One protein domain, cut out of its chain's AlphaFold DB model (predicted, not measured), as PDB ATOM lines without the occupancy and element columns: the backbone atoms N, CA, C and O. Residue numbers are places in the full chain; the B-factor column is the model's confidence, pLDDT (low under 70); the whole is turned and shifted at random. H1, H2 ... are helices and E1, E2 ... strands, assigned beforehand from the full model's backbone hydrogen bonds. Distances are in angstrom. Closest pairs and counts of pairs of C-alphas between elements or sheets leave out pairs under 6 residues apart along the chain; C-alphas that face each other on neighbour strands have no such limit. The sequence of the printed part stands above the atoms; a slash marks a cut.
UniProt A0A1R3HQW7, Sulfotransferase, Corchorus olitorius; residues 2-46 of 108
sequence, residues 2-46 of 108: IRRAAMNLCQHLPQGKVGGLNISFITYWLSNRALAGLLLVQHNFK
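What this domain is: This is residues 2 to 46 of the 108 residues of the protein "Sulfotransferase" of Corchorus olitorius (UniProt A0A1R3HQW7). A small sheet of three strands, E1, E2 and E3, makes one end of an elongated model, and the long helix H2, which follows E3 with no residue between them, turns off from that strand and stands up from the sheet toward the other end. H1 packs on H2, running opposite ways, and reaches the sheet with its residues 9 to 11. The printed part has 45 residues, with two named helices and three named strands in the order H1, E1, E2, E3, H2; the sheet's order is E1, E2, E3, antiparallel throughout, and the class is mixed, helices and strands. The whole is compact, with a radius of gyration of the C-alphas of 10.4 A, and the C-alphas span 33 by 18 by 16 A.

Where its parts are: In the sheet, E1 is residues 15 to 18, E2 is residues 21 to 25 and measures 13.1 A, and E3 is residues 29 to 31, 6.9 A long. E1 measures 10.3 A and begins at C-alpha 15 at (31.316, 20.739, 35.088). H2, residues 32 to 44, is 18.2 A long and ends at C-alpha 44 at (50.975, 9.322, 47.071). H1, residues 2 to 11, is 14.7 A long and begins at C-alpha 2 at (45.051, 16.753, 49.479).

How they stand to each other: The sheet is a meander, each strand the antiparallel neighbour of the one before, with E1 and E3 as edge strands and E2 as the inner strand. E1 and E2 form a hairpin, their directions 139 degrees apart, with N 16 and O 23 within hydrogen-bond range at 2.9 A and N 23 and O 16 at 3.0 A. E2 and E3 form another hairpin, also at 139 degrees, with N 24 and O 30 at 2.8 A. H2 is on the sheet, over E3, at a height over the sheet of 10.8 A, and stands up from the sheet at 47 degrees. The closest C-alphas of E2 and H2 are those of Ile 23 and Asn 32, 5.5 A apart. H1 and H2 touch at a steep tilt of 42 degrees, opposite ways; their closest C-alphas are those of Ala 6 and Ala 36, 5.4 A apart. H1 only grazes the sheet, with its residues 9 to 11. In H1 and H2 every O i to N i+4 pair is within hydrogen-bond range.

The domain as a whole: The two C-alphas farthest apart are those of Gly 19 and Lys 46, 33.8 A. The printed part has no cut, and the four links between its named elements are tight. The mean pLDDT of the printed part is 79.9; residues 2 to 4 and residue 6 are under 70.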
ATOM      1  N   ILE A   2      45.202  17.025  50.930       64.75
ATOM      2  CA  ILE A   2      45.051  16.753  49.479       64.75
ATOM      3  C   ILE A   2      43.592  16.638  49.004       64.75
ATOM      4  O   ILE A   2      43.224  17.238  48.002       64.75
ATOM      5  N   ARG A   3      42.715  15.950  49.751       65.31
ATOM      6  CA  ARG A   3      41.287  15.828  49.385       65.31
ATOM      7  C   ARG A   3      40.577  17.184  49.277       65.31
ATOM      8  O   ARG A   3      39.716  17.345  48.425       65.31
ATOM      9  N   ARG A   4      40.937  18.160  50.121       68.31
ATOM     10  CA  ARG A   4      40.371  19.519  50.057       68.31
ATOM     11  C   ARG A   4      40.895  20.274  48.834       68.31
ATOM     12  O   ARG A   4      40.101  20.880  48.130       68.31
ATOM     13  N   ALA A   5      42.190  20.161  48.537       70.81
ATOM     14  CA  ALA A   5      42.782  20.749  47.335       70.81
ATOM     15  C   ALA A   5      42.176  20.166  46.042       70.81
ATOM     16  O   ALA A   5      41.819  20.914  45.142       70.81
ATOM     17  N   ALA A   6      41.965  18.847  45.989       68.25
ATOM     18  CA  ALA A   6      41.301  18.178  44.870       68.25
ATOM     19  C   ALA A   6      39.854  18.656  44.667       68.25
ATOM     20  O   ALA A   6      39.431  18.907  43.541       68.25
ATOM     21  N   MET A   7      39.099  18.819  45.757       72.19
ATOM     22  CA  MET A   7      37.731  19.346  45.709       72.19
ATOM     23  C   MET A   7      37.698  20.812  45.251       72.19
ATOM     24  O   MET A   7      36.844  21.162  44.441       72.19
ATOM     25  N   ASN A   8      38.647  21.641  45.701       79.06
ATOM     26  CA  ASN A   8      38.792  23.023  45.228       79.06
ATOM     27  C   ASN A   8      39.157  23.080  43.738       79.06
ATOM     28  O   ASN A   8      38.623  23.912  43.010       79.06
ATOM     29  N   LEU A   9      40.014  22.176  43.252       75.38
ATOM     30  CA  LEU A   9      40.355  22.104  41.829       75.38
ATOM     31  C   LEU A   9      39.125  21.766  40.972       75.38
ATOM     32  O   LEU A   9      38.932  22.372  39.924       75.38
ATOM     33  N   CYS A  10      38.246  20.873  41.444       74.31
ATOM     34  CA  CYS A  10      37.007  20.539  40.736       74.31
ATOM     35  C   CYS A  10      36.108  21.766  40.513       74.31
ATOM     36  O   CYS A  10      35.457  21.852  39.484       74.31
ATOM     37  N   GLN A  11      36.079  22.733  41.435       77.38
ATOM     38  CA  GLN A  11      35.219  23.921  41.306       77.38
ATOM     39  C   GLN A  11      35.602  24.836  40.133       77.38
ATOM     40  O   GLN A  11      34.756  25.585  39.657       77.38
ATOM     41  N   HIS A  12      36.848  24.764  39.663       83.38
ATOM     42  CA  HIS A  12      37.379  25.637  38.611       83.38
ATOM     43  C   HIS A  12      37.394  24.971  37.225       83.38
ATOM     44  O   HIS A  12      37.774  25.601  36.242       83.38
ATOM     45  N   LEU A  13      37.001  23.697  37.135       84.12
ATOM     46  CA  LEU A  13      36.977  22.928  35.889       84.12
ATOM     47  C   LEU A  13      35.574  22.936  35.269       84.12
ATOM     48  O   LEU A  13      34.597  22.978  36.021       84.12
ATOM     49  N   PRO A  14      35.437  22.803  33.934       86.06
ATOM     50  CA  PRO A  14      34.130  22.641  33.304       86.06
ATOM     51  C   PRO A  14      33.373  21.459  33.922       86.06
ATOM     52  O   PRO A  14      33.899  20.345  33.995       86.06
ATOM     53  N   GLN A  15      32.151  21.718  34.392       85.94
ATOM     54  CA  GLN A  15      31.316  20.739  35.088       85.94
ATOM     55  C   GLN A  15      30.144  20.278  34.220       85.94
ATOM     56  O   GLN A  15      29.573  21.049  33.453       85.94
ATOM     57  N   GLY A  16      29.731  19.030  34.416       85.31
ATOM     58  CA  GLY A  16      28.507  18.468  33.858       85.31
ATOM     59  C   GLY A  16      27.829  17.501  34.827       85.31
ATOM     60  O   GLY A  16      28.358  17.183  35.897       85.31
ATOM     61  N   LYS A  17      26.654  16.999  34.438       85.12
ATOM     62  CA  LYS A  17      25.936  15.944  35.165       85.12
ATOM     63  C   LYS A  17      25.538  14.814  34.228       85.12
ATOM     64  O   LYS A  17      24.944  15.059  33.185       85.12
ATOM     65  N   VAL A  18      25.804  13.576  34.640       79.81
ATOM     66  CA  VAL A  18      25.357  12.358  33.942       79.81
ATOM     67  C   VAL A  18      24.805  11.383  34.973       79.81
ATOM     68  O   VAL A  18      25.517  10.996  35.899       79.81
ATOM     69  N   GLY A  19      23.528  11.010  34.848       79.81
ATOM     70  CA  GLY A  19      22.879  10.052  35.755       79.81
ATOM     71  C   GLY A  19      22.987  10.425  37.242       79.81
ATOM     72  O   GLY A  19      23.188   9.552  38.079       79.81
ATOM     73  N   GLY A  20      22.947  11.723  37.569       81.75
ATOM     74  CA  GLY A  20      23.082  12.231  38.940       81.75
ATOM     75  C   GLY A  20      24.519  12.354  39.469       81.75
ATOM     76  O   GLY A  20      24.709  12.851  40.577       81.75
ATOM     77  N   LEU A  21      25.545  11.957  38.706       78.06
ATOM     78  CA  LEU A  21      26.945  12.175  39.075       78.06
ATOM     79  C   LEU A  21      27.464  13.505  38.521       78.06
ATOM     80  O   LEU A  21      27.305  13.786  37.335       78.06
ATOM     81  N   ASN A  22      28.158  14.270  39.370       81.50
ATOM     82  CA  ASN A  22      28.939  15.429  38.938       81.50
ATOM     83  C   ASN A  22      30.230  14.957  38.262       81.50
ATOM     84  O   ASN A  22      30.972  14.144  38.835       81.50
ATOM     85  N   ILE A  23      30.469  15.465  37.057       80.75
ATOM     86  CA  ILE A  23      31.653  15.189  36.249       80.75
ATOM     87  C   ILE A  23      32.420  16.484  35.983       80.75
ATOM     88  O   ILE A  23      31.815  17.507  35.682       80.75
ATOM     89  N   SER A  24      33.744  16.414  36.081       83.88
ATOM     90  CA  SER A  24      34.679  17.489  35.748       83.88
ATOM     91  C   SER A  24      35.444  17.131  34.476       83.88
ATOM     92  O   SER A  24      35.797  15.964  34.276       83.88
ATOM     93  N   PHE A  25      35.738  18.130  33.648       79.38
ATOM     94  CA  PHE A  25      36.587  17.983  32.470       79.38
ATOM     95  C   PHE A  25      38.007  18.499  32.746       79.38
ATOM     96  O   PHE A  25      38.177  19.656  33.113       79.38
ATOM     97  N   ILE A  26      39.020  17.648  32.557       74.44
ATOM     98  CA  ILE A  26      40.443  18.053  32.495       74.44
ATOM     99  C   ILE A  26      40.959  17.792  31.081       74.44
ATOM    100  O   ILE A  26      41.208  18.717  30.321       74.44
ATOM    101  N   THR A  27      41.027  16.515  30.709       75.56
ATOM    102  CA  THR A  27      41.250  16.030  29.330       75.56
ATOM    103  C   THR A  27      40.200  14.988  28.933       75.56
ATOM    104  O   THR A  27      39.989  14.717  27.757       75.56
ATOM    105  N   TYR A  28      39.516  14.425  29.933       78.94
ATOM    106  CA  TYR A  28      38.423  13.470  29.824       78.94
ATOM    107  C   TYR A  28      37.341  13.839  30.843       78.94
ATOM    108  O   TYR A  28      37.630  14.486  31.853       78.94
ATOM    109  N   TRP A  29      36.109  13.387  30.606       81.31
ATOM    110  CA  TRP A  29      35.016  13.519  31.566       81.31
ATOM    111  C   TRP A  29      35.161  12.489  32.683       81.31
ATOM    112  O   TRP A  29      34.965  11.290  32.478       81.31
ATOM    113  N   LEU A  30      35.494  12.961  33.883       80.62
ATOM    114  CA  LEU A  30      35.668  12.120  35.062       80.62
ATOM    115  C   LEU A  30      34.683  12.527  36.144       80.62
ATOM    116  O   LEU A  30      34.481  13.709  36.398       80.62
ATOM    117  N   SER A  31      34.103  11.549  36.841       82.81
ATOM    118  CA  SER A  31      33.345  11.866  38.057       82.81
ATOM    119  C   SER A  31      34.253  12.551  39.079       82.81
ATOM    120  O   SER A  31      35.419  12.173  39.209       82.81
ATOM    121  N   ASN A  32      33.720  13.482  39.871       81.62
ATOM    122  CA  ASN A  32      34.528  14.205  40.865       81.62
ATOM    123  C   ASN A  32      35.199  13.249  41.877       81.62
ATOM    124  O   ASN A  32      36.289  13.524  42.372       81.62
ATOM    125  N   ARG A  33      34.595  12.074  42.130       78.81
ATOM    126  CA  ARG A  33      35.209  10.992  42.924       78.81
ATOM    127  C   ARG A  33      36.436  10.385  42.243       78.81
ATOM    128  O   ARG A  33      37.471  10.251  42.883       78.81
ATOM    129  N   ALA A  34      36.322  10.042  40.960       79.31
ATOM    130  CA  ALA A  34      37.435   9.495  40.185       79.31
ATOM    131  C   ALA A  34      38.574  10.515  40.037       79.31
ATOM    132  O   ALA A  34      39.738  10.145  40.149       79.31
ATOM    133  N   LEU A  35      38.240  11.796  39.859       82.31
ATOM    134  CA  LEU A  35      39.226  12.871  39.806       82.31
ATOM    135  C   LEU A  35      39.975  13.026  41.140       82.31
ATOM    136  O   LEU A  35      41.202  13.076  41.159       82.31
ATOM    137  N   ALA A  36      39.261  13.030  42.268       82.06
ATOM    138  CA  ALA A  36      39.898  13.072  43.582       82.06
ATOM    139  C   ALA A  36      40.811  11.855  43.832       82.06
ATOM    140  O   ALA A  36      41.901  12.016  44.379       82.06
ATOM    141  N   GLY A  37      40.383  10.660  43.412       81.50
ATOM    142  CA  GLY A  37      41.195   9.443  43.474       81.50
ATOM    143  C   GLY A  37      42.456   9.537  42.615       81.50
ATOM    144  O   GLY A  37      43.544   9.247  43.101       81.50
ATOM    145  N   LEU A  38      42.338  10.024  41.377       82.94
ATOM    146  CA  LEU A  38      43.474  10.225  40.473       82.94
ATOM    147  C   LEU A  38      44.527  11.161  41.078       82.94
ATOM    148  O   LEU A  38      45.704  10.816  41.100       82.94
ATOM    149  N   LEU A  39      44.109  12.310  41.615       84.31
ATOM    150  CA  LEU A  39      45.021  13.279  42.232       84.31
ATOM    151  C   LEU A  39      45.719  12.706  43.468       84.31
ATOM    152  O   LEU A  39      46.898  12.961  43.705       84.31
ATOM    153  N   LEU A  40      44.998  11.913  44.260       83.75
ATOM    154  CA  LEU A  40      45.563  11.240  45.421       83.75
ATOM    155  C   LEU A  40      46.618  10.204  45.012       83.75
ATOM    156  O   LEU A  40      47.687  10.153  45.617       83.75
ATOM    157  N   VAL A  41      46.316   9.392  44.002       84.56
ATOM    158  CA  VAL A  41      47.236   8.391  43.456       84.56
ATOM    159  C   VAL A  41      48.470   9.081  42.898       84.56
ATOM    160  O   VAL A  41      49.572   8.736  43.293       84.56
ATOM    161  N   GLN A  42      48.298  10.109  42.070       84.06
ATOM    162  CA  GLN A  42      49.409  10.859  41.489       84.06
ATOM    163  C   GLN A  42      50.354  11.428  42.559       84.06
ATOM    164  O   GLN A  42      51.559  11.480  42.340       84.06
ATOM    165  N   HIS A  43      49.823  11.839  43.713       84.69
ATOM    166  CA  HIS A  43      50.630  12.405  44.792       84.69
ATOM    167  C   HIS A  43      51.268  11.353  45.714       84.69
ATOM    168  O   HIS A  43      52.367  11.566  46.221       84.69
ATOM    169  N   ASN A  44      50.577  10.245  45.999       85.38
ATOM    170  CA  ASN A  44      50.975   9.322  47.071       85.38
ATOM    171  C   ASN A  44      51.452   7.952  46.580       85.38
ATOM    172  O   ASN A  44      52.106   7.234  47.337       85.38
ATOM    173  N   PHE A  45      51.096   7.554  45.361       86.00
ATOM    174  CA  PHE A  45      51.452   6.249  44.831       86.00
ATOM    175  C   PHE A  45      52.909   6.253  44.358       86.00
ATOM    176  O   PHE A  45      53.302   7.065  43.522       86.00
ATOM    177  N   LYS A  46      53.712   5.335  44.902       89.50
ATOM    178  CA  LYS A  46      55.120   5.151  44.544       89.50
ATOM    179  C   LYS A  46      55.253   3.851  43.745       89.50
ATOM    180  O   LYS A  46      55.247   2.795  44.376       89.50
TER     181      LYS A  46